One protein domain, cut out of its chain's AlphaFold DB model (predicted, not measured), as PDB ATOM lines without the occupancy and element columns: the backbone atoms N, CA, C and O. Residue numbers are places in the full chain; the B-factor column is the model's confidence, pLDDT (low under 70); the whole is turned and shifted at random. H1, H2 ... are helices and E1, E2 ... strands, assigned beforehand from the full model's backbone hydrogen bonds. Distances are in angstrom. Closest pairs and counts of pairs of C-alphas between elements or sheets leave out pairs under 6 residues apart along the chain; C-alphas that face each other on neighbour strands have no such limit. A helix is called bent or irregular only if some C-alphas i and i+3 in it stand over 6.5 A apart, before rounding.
ATOM      1  N   LYS A   3     149.718 111.792  90.864       95.19
ATOM      2  CA  LYS A   3     150.368 110.820  89.973       95.19
ATOM      3  C   LYS A   3     151.093 111.529  88.832       95.19
ATOM      4  O   LYS A   3     150.521 112.420  88.217       95.19
ATOM      5  N   ALA A   4     152.311 111.105  88.502       96.19
ATOM      6  CA  ALA A   4     153.051 111.663  87.370       96.19
ATOM      7  C   ALA A   4     152.642 111.017  86.034       96.19
ATOM      8  O   ALA A   4     152.554 109.793  85.918       96.19
ATOM      9  N   GLU A   5     152.425 111.831  84.997       94.38
ATOM     10  CA  GLU A   5     152.005 111.339  83.670       94.38
ATOM     11  C   GLU A   5     153.054 110.443  83.009       94.38
ATOM     12  O   GLU A   5     152.717 109.436  82.385       94.38
ATOM     13  N   ARG A   6     154.331 110.813  83.150       94.88
ATOM     14  CA  ARG A   6     155.495 110.141  82.555       94.88
ATOM     15  C   ARG A   6     156.346 109.467  83.634       94.88
ATOM     16  O   ARG A   6     157.576 109.512  83.575       94.88
ATOM     17  N   GLU A   7     155.683 108.893  84.634       94.44
ATOM     18  CA  GLU A   7     156.301 108.118  85.710       94.44
ATOM     19  C   GLU A   7     157.094 106.920  85.155       94.44
ATOM     20  O   GLU A   7     156.664 106.252  84.215       94.44
ATOM     21  N   LYS A   8     158.280 106.673  85.719       94.31
ATOM     22  CA  LYS A   8     159.188 105.571  85.341       94.31
ATOM     23  C   LYS A   8     159.849 104.888  86.544       94.31
ATOM     24  O   LYS A   8     160.534 103.885  86.365       94.31
ATOM     25  N   THR A   9     159.682 105.443  87.741       95.00
ATOM     26  CA  THR A   9     160.278 104.975  88.993       95.00
ATOM     27  C   THR A   9     159.249 104.225  89.831       95.00
ATOM     28  O   THR A   9     159.523 103.118  90.286       95.00
ATOM     29  N   VAL A  10     158.057 104.796  90.007       93.75
ATOM     30  CA  VAL A  10     156.962 104.164  90.759       93.75
ATOM     31  C   VAL A  10     156.138 103.287  89.815       93.75
ATOM     32  O   VAL A  10     155.506 103.793  88.892       93.75
ATOM     33  N   LEU A  11     156.162 101.968  90.031       92.94
ATOM     34  CA  LEU A  11     155.492 100.975  89.182       92.94
ATOM     35  C   LEU A  11     154.576 100.064  90.029       92.94
ATOM     36  O   LEU A  11     155.083  99.417  90.950       92.94
ATOM     37  N   PRO A  12     153.262  99.987  89.736       94.19
ATOM     38  CA  PRO A  12     152.563 100.737  88.691       94.19
ATOM     39  C   PRO A  12     152.477 102.219  89.060       94.19
ATOM     40  O   PRO A  12     152.420 102.562  90.243       94.19
ATOM     41  N   ARG A  13     152.429 103.111  88.066       94.50
ATOM     42  CA  ARG A  13     152.301 104.556  88.332       94.50
ATOM     43  C   ARG A  13     151.043 104.882  89.147       94.50
ATOM     44  O   ARG A  13     151.037 105.811  89.953       94.50
ATOM     45  N   ASP A  14     150.004 104.072  88.956       95.50
ATOM     46  CA  ASP A  14     148.691 104.172  89.588       95.50
ATOM     47  C   ASP A  14     148.725 103.842  91.092       95.50
ATOM     48  O   ASP A  14     147.845 104.268  91.835       95.50
ATOM     49  N   SER A  15     149.819 103.250  91.592       95.44
ATOM     50  CA  SER A  15     150.046 103.081  93.039       95.44
ATOM     51  C   SER A  15     150.139 104.394  93.811       95.44
ATOM     52  O   SER A  15     149.790 104.434  94.989       95.44
ATOM     53  N   SER A  16     150.476 105.504  93.144       96.38
ATOM     54  CA  SER A  16     150.385 106.850  93.736       96.38
ATOM     55  C   SER A  16     148.945 107.256  94.085       96.38
ATOM     56  O   SER A  16     148.732 108.195  94.853       96.38
ATOM     57  N   TRP A  17     147.956 106.565  93.511       97.31
ATOM     58  CA  TRP A  17     146.527 106.736  93.753       97.31
ATOM     59  C   TRP A  17     145.887 105.545  94.489       97.31
ATOM     60  O   TRP A  17     144.671 105.386  94.445       97.31
ATOM     61  N   PHE A  18     146.685 104.735  95.200       97.06
ATOM     62  CA  PHE A  18     146.234 103.518  95.899       97.06
ATOM     63  C   PHE A  18     145.657 102.427  94.979       97.06
ATOM     64  O   PHE A  18     144.926 101.548  95.432       97.06
ATOM     65  N   GLU A  19     146.017 102.445  93.699       96.19
ATOM     66  CA  GLU A  19     145.661 101.402  92.736       96.19
ATOM     67  C   GLU A  19     146.844 100.453  92.538       96.19
ATOM     68  O   GLU A  19     148.006 100.833  92.700       96.19
ATOM     69  N   TYR A  20     146.589  99.194  92.197       95.56
ATOM     70  CA  TYR A  20     147.674  98.226  92.054       95.56
ATOM     71  C   TYR A  20     147.379  97.187  90.985       95.56
ATOM     72  O   TYR A  20     146.270  97.107  90.468       95.56
ATOM     73  N   TYR A  21     148.394  96.400  90.641       95.69
ATOM     74  CA  TYR A  21     148.233  95.277  89.731       95.69
ATOM     75  C   TYR A  21     147.213  94.273  90.267       95.69
ATOM     76  O   TYR A  21     147.210  93.990  91.466       95.69
ATOM     77  N   ALA A  22     146.414  93.687  89.377       93.06
ATOM     78  CA  ALA A  22     145.530  92.585  89.734       93.06
ATOM     79  C   ALA A  22     146.317  91.388  90.291       93.06
ATOM     80  O   ALA A  22     147.440  91.097  89.858       93.06
ATOM     81  N   ASP A  23     145.733  90.669  91.246       88.25
ATOM     82  CA  ASP A  23     146.370  89.495  91.840       88.25
ATOM     83  C   ASP A  23     146.636  88.413  90.788       88.25
ATOM     84  O   ASP A  23     145.801  88.101  89.941       88.25
ATOM     85  N   GLY A  24     147.839  87.834  90.816       85.62
ATOM     86  CA  GLY A  24     148.247  86.813  89.846       85.62
ATOM     87  C   GLY A  24     148.561  87.334  88.435       85.62
ATOM     88  O   GLY A  24     148.996  86.550  87.597       85.62
ATOM     89  N   SER A  25     148.437  88.640  88.177       84.44
ATOM     90  CA  SER A  25     148.725  89.272  86.874       84.44
ATOM     91  C   SER A  25     150.208  89.289  86.479       84.44
ATOM     92  O   SER A  25     150.561  89.633  85.352       84.44
ATOM     93  N   GLY A  26     151.112  88.963  87.410       81.19
ATOM     94  CA  GLY A  26     152.553  88.983  87.161       81.19
ATOM     95  C   GLY A  26     153.112  90.376  86.844       81.19
ATOM     96  O   GLY A  26     154.168  90.457  86.220       81.19
ATOM     97  N   LYS A  27     152.437  91.453  87.282       76.56
ATOM     98  CA  LYS A  27     152.734  92.854  86.922       76.56
ATOM     99  C   LYS A  27     152.455  93.184  85.448       76.56
ATOM    100  O   LYS A  27     153.147  94.023  84.869       76.56
ATOM    101  N   SER A  28     151.473  92.525  84.826       73.38
ATOM    102  CA  SER A  28     150.892  93.029  83.576       73.38
ATOM    103  C   SER A  28     150.236  94.397  83.822       73.38
ATOM    104  O   SER A  28     149.962  94.749  84.962       73.38
ATOM    105  N   GLU A  29     149.967  95.190  82.781       78.25
ATOM    106  CA  GLU A  29     149.297  96.505  82.916       78.25
ATOM    107  C   GLU A  29     147.818  96.418  83.359       78.25
ATOM    108  O   GLU A  29     147.062  97.373  83.197       78.25
ATOM    109  N   ASP A  30     147.394  95.284  83.915       91.69
ATOM    110  CA  ASP A  30     146.065  95.094  84.478       91.69
ATOM    111  C   ASP A  30     146.005  95.717  85.880       91.69
ATOM    112  O   ASP A  30     146.527  95.162  86.854       91.69
ATOM    113  N   ILE A  31     145.438  96.921  85.956       95.50
ATOM    114  CA  ILE A  31     145.331  97.722  87.178       95.50
ATOM    115  C   ILE A  31     143.932  97.569  87.762       95.50
ATOM    116  O   ILE A  31     142.944  97.851  87.091       95.50
ATOM    117  N   VAL A  32     143.863  97.197  89.040       96.50
ATOM    118  CA  VAL A  32     142.634  97.218  89.835       96.50
ATOM    119  C   VAL A  32     142.396  98.651  90.316       96.50
ATOM    120  O   VAL A  32     143.212  99.165  91.094       96.50
ATOM    121  N   PRO A  33     141.296  99.304  89.895       96.56
ATOM    122  CA  PRO A  33     140.951 100.642  90.360       96.56
ATOM    123  C   PRO A  33     140.750 100.680  91.875       96.56
ATOM    124  O   PRO A  33     140.280  99.705  92.468       96.56
ATOM    125  N   LEU A  34     140.999 101.831  92.511       97.00
ATOM    126  CA  LEU A  34     140.891 101.963  93.973       97.00
ATOM    127  C   LEU A  34     139.541 101.451  94.496       97.00
ATOM    128  O   LEU A  34     139.497 100.657  95.432       97.00
ATOM    129  N   ARG A  35     138.432 101.851  93.864       97.25
ATOM    130  CA  ARG A  35     137.069 101.488  94.304       97.25
ATOM    131  C   ARG A  35     136.738 100.000  94.147       97.25
ATOM    132  O   ARG A  35     135.762  99.523  94.721       97.25
ATOM    133  N   GLU A  36     137.547  99.272  93.386       97.56
ATOM    134  CA  GLU A  36     137.426  97.833  93.167       97.56
ATOM    135  C   GLU A  36     138.408  97.022  94.022       97.56
ATOM    136  O   GLU A  36     138.333  95.794  94.029       97.56
ATOM    137  N   SER A  37     139.280  97.679  94.787       96.69
ATOM    138  CA  SER A  37     140.231  97.032  95.692       96.69
ATOM    139  C   SER A  37     139.609  96.669  97.046       96.69
ATOM    140  O   SER A  37     138.679  97.329  97.521       96.69
ATOM    141  N   ASP A  38     140.150  95.646  97.706       96.88
ATOM    142  CA  ASP A  38     139.649  95.202  99.014       96.88
ATOM    143  C   ASP A  38     139.954  96.218 100.123       96.88
ATOM    144  O   ASP A  38     139.088  96.487 100.953       96.88
ATOM    145  N   ILE A  39     141.109  96.900 100.062       96.81
ATOM    146  CA  ILE A  39     141.459  97.988 100.997       96.81
ATOM    147  C   ILE A  39     140.413  99.118 100.999       96.81
ATOM    148  O   ILE A  39     140.204  99.759 102.031       96.81
ATOM    149  N   TYR A  40     139.732  99.342  99.868       98.31
ATOM    150  CA  TYR A  40     138.613 100.276  99.761       98.31
ATOM    151  C   TYR A  40     137.280  99.637 100.164       98.31
ATOM    152  O   TYR A  40     136.559 100.197 100.988       98.31
ATOM    153  N   LYS A  41     136.918  98.473  99.603       98.25
ATOM    154  CA  LYS A  41     135.600  97.846  99.840       98.25
ATOM    155  C   LYS A  41     135.370  97.494 101.306       98.25
ATOM    156  O   LYS A  41     134.260  97.682 101.806       98.25
ATOM    157  N   GLU A  42     136.408  96.991 101.961       98.31
ATOM    158  CA  GLU A  42     136.407  96.618 103.376       98.31
ATOM    159  C   GLU A  42     136.863  97.766 104.289       98.31
ATOM    160  O   GLU A  42     136.887  97.615 105.508       98.31
ATOM    161  N   ASP A  43     137.207  98.914 103.702       98.06
ATOM    162  CA  ASP A  43     137.538 100.162 104.384       98.06
ATOM    163  C   ASP A  43     138.633 100.045 105.462       98.06
ATOM    164  O   ASP A  43     138.578 100.692 106.508       98.06
ATOM    165  N   TRP A  44     139.671  99.239 105.204       98.12
ATOM    166  CA  TRP A  44     140.704  98.885 106.194       98.12
ATOM    167  C   TRP A  44     141.377 100.086 106.863       98.12
ATOM    168  O   TRP A  44     141.785 100.006 108.021       98.12
ATOM    169  N   ILE A  45     141.526 101.187 106.123       97.69
ATOM    170  CA  ILE A  45     142.175 102.418 106.594       97.69
ATOM    171  C   ILE A  45     141.291 103.666 106.416       97.69
ATOM    172  O   ILE A  45     141.793 104.785 106.500       97.69
ATOM    173  N   GLY A  46     139.990 103.497 106.156       98.19
ATOM    174  CA  GLY A  46     139.053 104.616 106.009       98.19
ATOM    175  C   GLY A  46     138.994 105.261 104.614       98.19
ATOM    176  O   GLY A  46     138.468 106.370 104.494       98.19
ATOM    177  N   LEU A  47     139.539 104.637 103.558       98.19
ATOM    178  CA  LEU A  47     139.527 105.214 102.200       98.19
ATOM    179  C   LEU A  47     138.110 105.413 101.661       98.19
ATOM    180  O   LEU A  47     137.853 106.422 101.009       98.19
ATOM    181  N   LYS A  48     137.187 104.495 101.952       98.44
ATOM    182  CA  LYS A  48     135.801 104.601 101.500       98.44
ATOM    183  C   LYS A  48     135.078 105.728 102.220       98.44
ATOM    184  O   LYS A  48     134.447 106.552 101.568       98.44
ATOM    185  N   ILE A  49     135.239 105.826 103.542       98.62
ATOM    186  CA  ILE A  49     134.675 106.935 104.326       98.62
ATOM    187  C   ILE A  49     135.209 108.285 103.826       98.62
ATOM    188  O   ILE A  49     134.455 109.253 103.719       98.62
ATOM    189  N   LEU A  50     136.506 108.371 103.516       98.38
ATOM    190  CA  LEU A  50     137.102 109.593 102.977       98.38
ATOM    191  C   LEU A  50     136.575 109.928 101.575       98.38
ATOM    192  O   LEU A  50     136.307 111.102 101.322       98.38
ATOM    193  N   ASP A  51     136.410 108.944 100.686       97.94
ATOM    194  CA  ASP A  51     135.867 109.157  99.333       97.94
ATOM    195  C   ASP A  51     134.407 109.628  99.395       97.94
ATOM    196  O   ASP A  51     134.065 110.665  98.833       97.94
ATOM    197  N   GLU A  52     133.563 108.946 100.177       97.88
ATOM    198  CA  GLU A  52     132.151 109.310 100.380       97.88
ATOM    199  C   GLU A  52     131.988 110.702 101.016       97.88
ATOM    200  O   GLU A  52     131.024 111.418 100.735       97.88
ATOM    201  N   ALA A  53     132.953 111.128 101.836       98.38
ATOM    202  CA  ALA A  53     133.004 112.467 102.416       98.38
ATOM    203  C   ALA A  53     133.654 113.525 101.497       98.38
ATOM    204  O   ALA A  53     133.858 114.655 101.943       98.38
ATOM    205  N   ASN A  54     133.993 113.185 100.246       97.00
ATOM    206  CA  ASN A  54     134.716 114.036  99.289       97.00
ATOM    207  C   ASN A  54     136.061 114.569  99.822       97.00
ATOM    208  O   ASN A  54     136.460 115.698  99.538       97.00
ATOM    209  N   LYS A  55     136.766 113.768 100.629       97.38
ATOM    210  CA  LYS A  55     138.077 114.107 101.212       97.38
ATOM    211  C   LYS A  55     139.257 113.504 100.452       97.38
ATOM    212  O   LYS A  55     140.404 113.800 100.789       97.38
ATOM    213  N   LEU A  56     139.007 112.670  99.443       97.12
ATOM    214  CA  LEU A  56     140.042 112.194  98.531       97.12
ATOM    215  C   LEU A  56     140.114 113.100  97.303       97.12
ATOM    216  O   LEU A  56     139.146 113.250  96.564       97.12
ATOM    217  N   VAL A  57     141.291 113.677  97.070       96.69
ATOM    218  CA  VAL A  57     141.584 114.466  95.868       96.69
ATOM    219  C   VAL A  57     142.654 113.752  95.055       96.69
ATOM    220  O   VAL A  57     143.737 113.459  95.576       96.69
ATOM    221  N   PHE A  58     142.367 113.512  93.778       96.44
ATOM    222  CA  PHE A  58     143.267 112.872  92.822       96.44
ATOM    223  C   PHE A  58     143.757 113.913  91.816       96.44
ATOM    224  O   PHE A  58     142.969 114.468  91.056       96.44
ATOM    225  N   LEU A  59     145.059 114.184  91.831       96.56
ATOM    226  CA  LEU A  59     145.717 115.141  90.942       96.56
ATOM    227  C   LEU A  59     146.736 114.433  90.058       96.56
ATOM    228  O   LEU A  59     147.282 113.389  90.424       96.56
ATOM    229  N   THR A  60     147.052 115.042  88.925       95.00
ATOM    230  CA  THR A  60     148.099 114.567  88.022       95.00
ATOM    231  C   THR A  60     149.180 115.637  87.908       95.00
ATOM    232  O   THR A  60     148.858 116.811  87.753       95.00
ATOM    233  N   THR A  61     150.453 115.244  87.984       94.31
ATOM    234  CA  THR A  61     151.585 116.149  87.755       94.31
ATOM    235  C   THR A  61     152.099 116.027  86.321       94.31
ATOM    236  O   THR A  61     152.341 114.909  85.840       94.31
ATOM    237  N   PRO A  62     152.348 117.156  85.635       89.06
ATOM    238  CA  PRO A  62     152.959 117.135  84.317       89.06
ATOM    239  C   PRO A  62     154.448 116.800  84.453       89.06
ATOM    240  O   PRO A  62     155.225 117.607  84.950       89.06
ATOM    241  N   GLY A  63     154.888 115.631  83.980       92.94
ATOM    242  CA  GLY A  63     156.301 115.247  84.085       92.94
ATOM    243  C   GLY A  63     156.535 113.807  84.510       92.94
ATOM    244  O   GLY A  63     155.637 112.972  84.435       92.94
ATOM    245  N   GLY A  64     157.787 113.520  84.869       95.44
ATOM    246  CA  GLY A  64     158.205 112.247  85.452       95.44
ATOM    247  C   GLY A  64     158.207 112.284  86.980       95.44
ATOM    248  O   GLY A  64     157.644 113.195  87.584       95.44
ATOM    249  N   HIS A  65     158.860 111.298  87.596       96.31
ATOM    250  CA  HIS A  65     158.924 111.165  89.050       96.31
ATOM    251  C   HIS A  65     159.393 112.461  89.724       96.31
ATOM    252  O   HIS A  65     160.493 112.939  89.439       96.31
ATOM    253  N   MET A  66     158.555 113.021  90.603       94.88
ATOM    254  CA  MET A  66     158.831 114.255  91.358       94.88
ATOM    255  C   MET A  66     159.165 115.485  90.490       94.88
ATOM    256  O   MET A  66     159.735 116.454  90.987       94.88
ATOM    257  N   LEU A  67     158.818 115.463  89.200       95.94
ATOM    258  CA  LEU A  67     159.053 116.569  88.279       95.94
ATOM    259  C   LEU A  67     157.745 117.320  88.034       95.94
ATOM    260  O   LEU A  67     156.837 116.791  87.395       95.94
ATOM    261  N   PHE A  68     157.679 118.555  88.519       95.81
ATOM    262  CA  PHE A  68     156.581 119.501  88.322       95.81
ATOM    263  C   PHE A  68     157.138 120.933  88.356       95.81
ATOM    264  O   PHE A  68     158.259 121.152  88.813       95.81
ATOM    265  N   SER A  69     156.394 121.903  87.822       96.75
ATOM    266  CA  SER A  69     156.796 123.314  87.848       96.75
ATOM    267  C   SER A  69     156.401 123.987  89.163       96.75
ATOM    268  O   SER A  69     155.442 123.575  89.816       96.75
ATOM    269  N   ASP A  70     157.085 125.080  89.506       96.81
ATOM    270  CA  ASP A  70     156.702 125.928  90.642       96.81
ATOM    271  C   ASP A  70     155.284 126.490  90.477       96.81
ATOM    272  O   ASP A  70     154.550 126.596  91.453       96.81
ATOM    273  N   ALA A  71     154.881 126.799  89.237       96.69
ATOM    274  CA  ALA A  71     153.526 127.248  88.927       96.69
ATOM    275  C   ALA A  71     152.484 126.179  89.292       96.69
ATOM    276  O   ALA A  71     151.554 126.481  90.026       96.69
ATOM    277  N   TRP A  72     152.692 124.923  88.875       96.00
ATOM    278  CA  TRP A  72     151.813 123.808  89.246       96.00
ATOM    279  C   TRP A  72     151.781 123.605  90.766       96.00
ATOM    280  O   TRP A  72     150.719 123.483  91.362       96.00
ATOM    281  N   LEU A  73     152.942 123.630  91.433       95.69
ATOM    282  CA  LEU A  73     152.996 123.490  92.891       95.69
ATOM    283  C   LEU A  73     152.199 124.601  93.593       95.69
ATOM    284  O   LEU A  73     151.464 124.338  94.547       95.69
ATOM    285  N   LEU A  74     152.350 125.843  93.139       96.44
ATOM    286  CA  LEU A  74     151.672 126.990  93.724       96.44
ATOM    287  C   LEU A  74     150.157 126.930  93.486       96.44
ATOM    288  O   LEU A  74     149.391 127.070  94.440       96.44
ATOM    289  N   GLU A  75     149.746 126.717  92.237       96.12
ATOM    290  CA  GLU A  75     148.352 126.774  91.787       96.12
ATOM    291  C   GLU A  75     147.538 125.556  92.239       96.12
ATOM    292  O   GLU A  75     146.427 125.725  92.740       96.12
ATOM    293  N   ASP A  76     148.091 124.346  92.128       95.50
ATOM    294  CA  ASP A  76     147.358 123.102  92.384       95.50
ATOM    295  C   ASP A  76     147.501 122.586  93.824       95.50
ATOM    296  O   ASP A  76     146.648 121.820  94.275       95.50
ATOM    297  N   ILE A  77     148.554 122.976  94.561       95.50
ATOM    298  CA  ILE A  77     148.828 122.448  95.912       95.50
ATOM    299  C   ILE A  77     148.809 123.530  96.992       95.50
ATOM    300  O   ILE A  77     148.060 123.410  97.960       95.50
ATOM    301  N   ILE A  78     149.632 124.575  96.868       96.62
ATOM    302  CA  ILE A  78     149.814 125.545  97.959       96.62
ATOM    303  C   ILE A  78     148.556 126.392  98.156       96.62
ATOM    304  O   ILE A  78     148.025 126.439  99.265       96.62
ATOM    305  N   ILE A  79     148.064 127.040  97.095       96.69
ATOM    306  CA  ILE A  79     146.894 127.924  97.182       96.69
ATOM    307  C   ILE A  79     145.642 127.175  97.673       96.69
ATOM    308  O   ILE A  79     144.965 127.717  98.547       96.69
ATOM    309  N   PRO A  80     145.314 125.961  97.183       95.81
ATOM    310  CA  PRO A  80     144.078 125.294  97.586       95.81
ATOM    311  C   PRO A  80     144.137 124.608  98.960       95.81
ATOM    312  O   PRO A  80     143.085 124.427  99.569       95.81
ATOM    313  N   TYR A  81     145.322 124.199  99.446       95.75
ATOM    314  CA  TYR A  81     145.414 123.285 100.599       95.75
ATOM    315  C   TYR A  81     146.323 123.730 101.756       95.75
ATOM    316  O   TYR A  81     146.248 123.107 102.814       95.75
ATOM    317  N   LEU A  82     147.182 124.746 101.601       94.12
ATOM    318  CA  LEU A  82     148.230 125.085 102.588       94.12
ATOM    319  C   LEU A  82     148.219 126.561 103.035       94.12
ATOM    320  O   LEU A  82     149.282 127.158 103.213       94.12
ATOM    321  N   GLN A  83     147.031 127.145 103.212       74.88
ATOM    322  CA  GLN A  83     146.859 128.502 103.760       74.88
ATOM    323  C   GLN A  83     146.799 128.532 105.289       74.88
ATOM    324  O   GLN A  83     146.216 127.594 105.883       74.88
TER     325      GLN A  83
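This is residues 3 to 83 of the 83 residues of an uncharacterized protein of Oikopleura dioica (UniProt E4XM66). With little regular structure, this is a flat, open winding of loops: H1 lies nearest the middle, H2 and H3 meet at a corner, and H4 makes one far end. The 81 printed residues include H1, H2, H3, E1 and H4 in that order, 30 residues, mostly helix. It is loose, radius of gyration of the C-alphas 14.6 A, spanning 40 by 31 by 13 A.

Find C-alpha 13 at (152.301, 104.556, 88.332), where H1, residues 13 to 17, begins. Next come H2, residues 38 to 41, H3, residues 47 to 52, and E1, residues 59 to 61. H4, residues 70 to 81, runs 15.3 A to C-alpha 81 at (145.414, 123.285, 100.599); it is only just irregular, C-alphas 76 and 79 being 6.8 A apart.

H1 is apart from the other elements. H2 and H3 touch only at the corner, closest C-alphas Tyr 40 and Lys 48, 5.4 A. E1 pairs with no named strand; residues 3 to 4 pair parallel with its residues 60 to 61. The closest C-alphas of E1 and H4, Thr 61 and Trp 72, are 7.8 A apart. Every O i to N i+4 pair is within hydrogen-bond range in H3, 6 of 8 in H4 and 0 of 1 in H1, where 2 of 2 O i to N i+3 pairs are; H2 is too short for such a pair.

Look from Gly 24 to Gln 83, the C-alphas farthest apart, 44.0 A. The printed part has no cut, the H1 to H2 link of 20 residues is long, and no printed residue is under 70 in pLDDT.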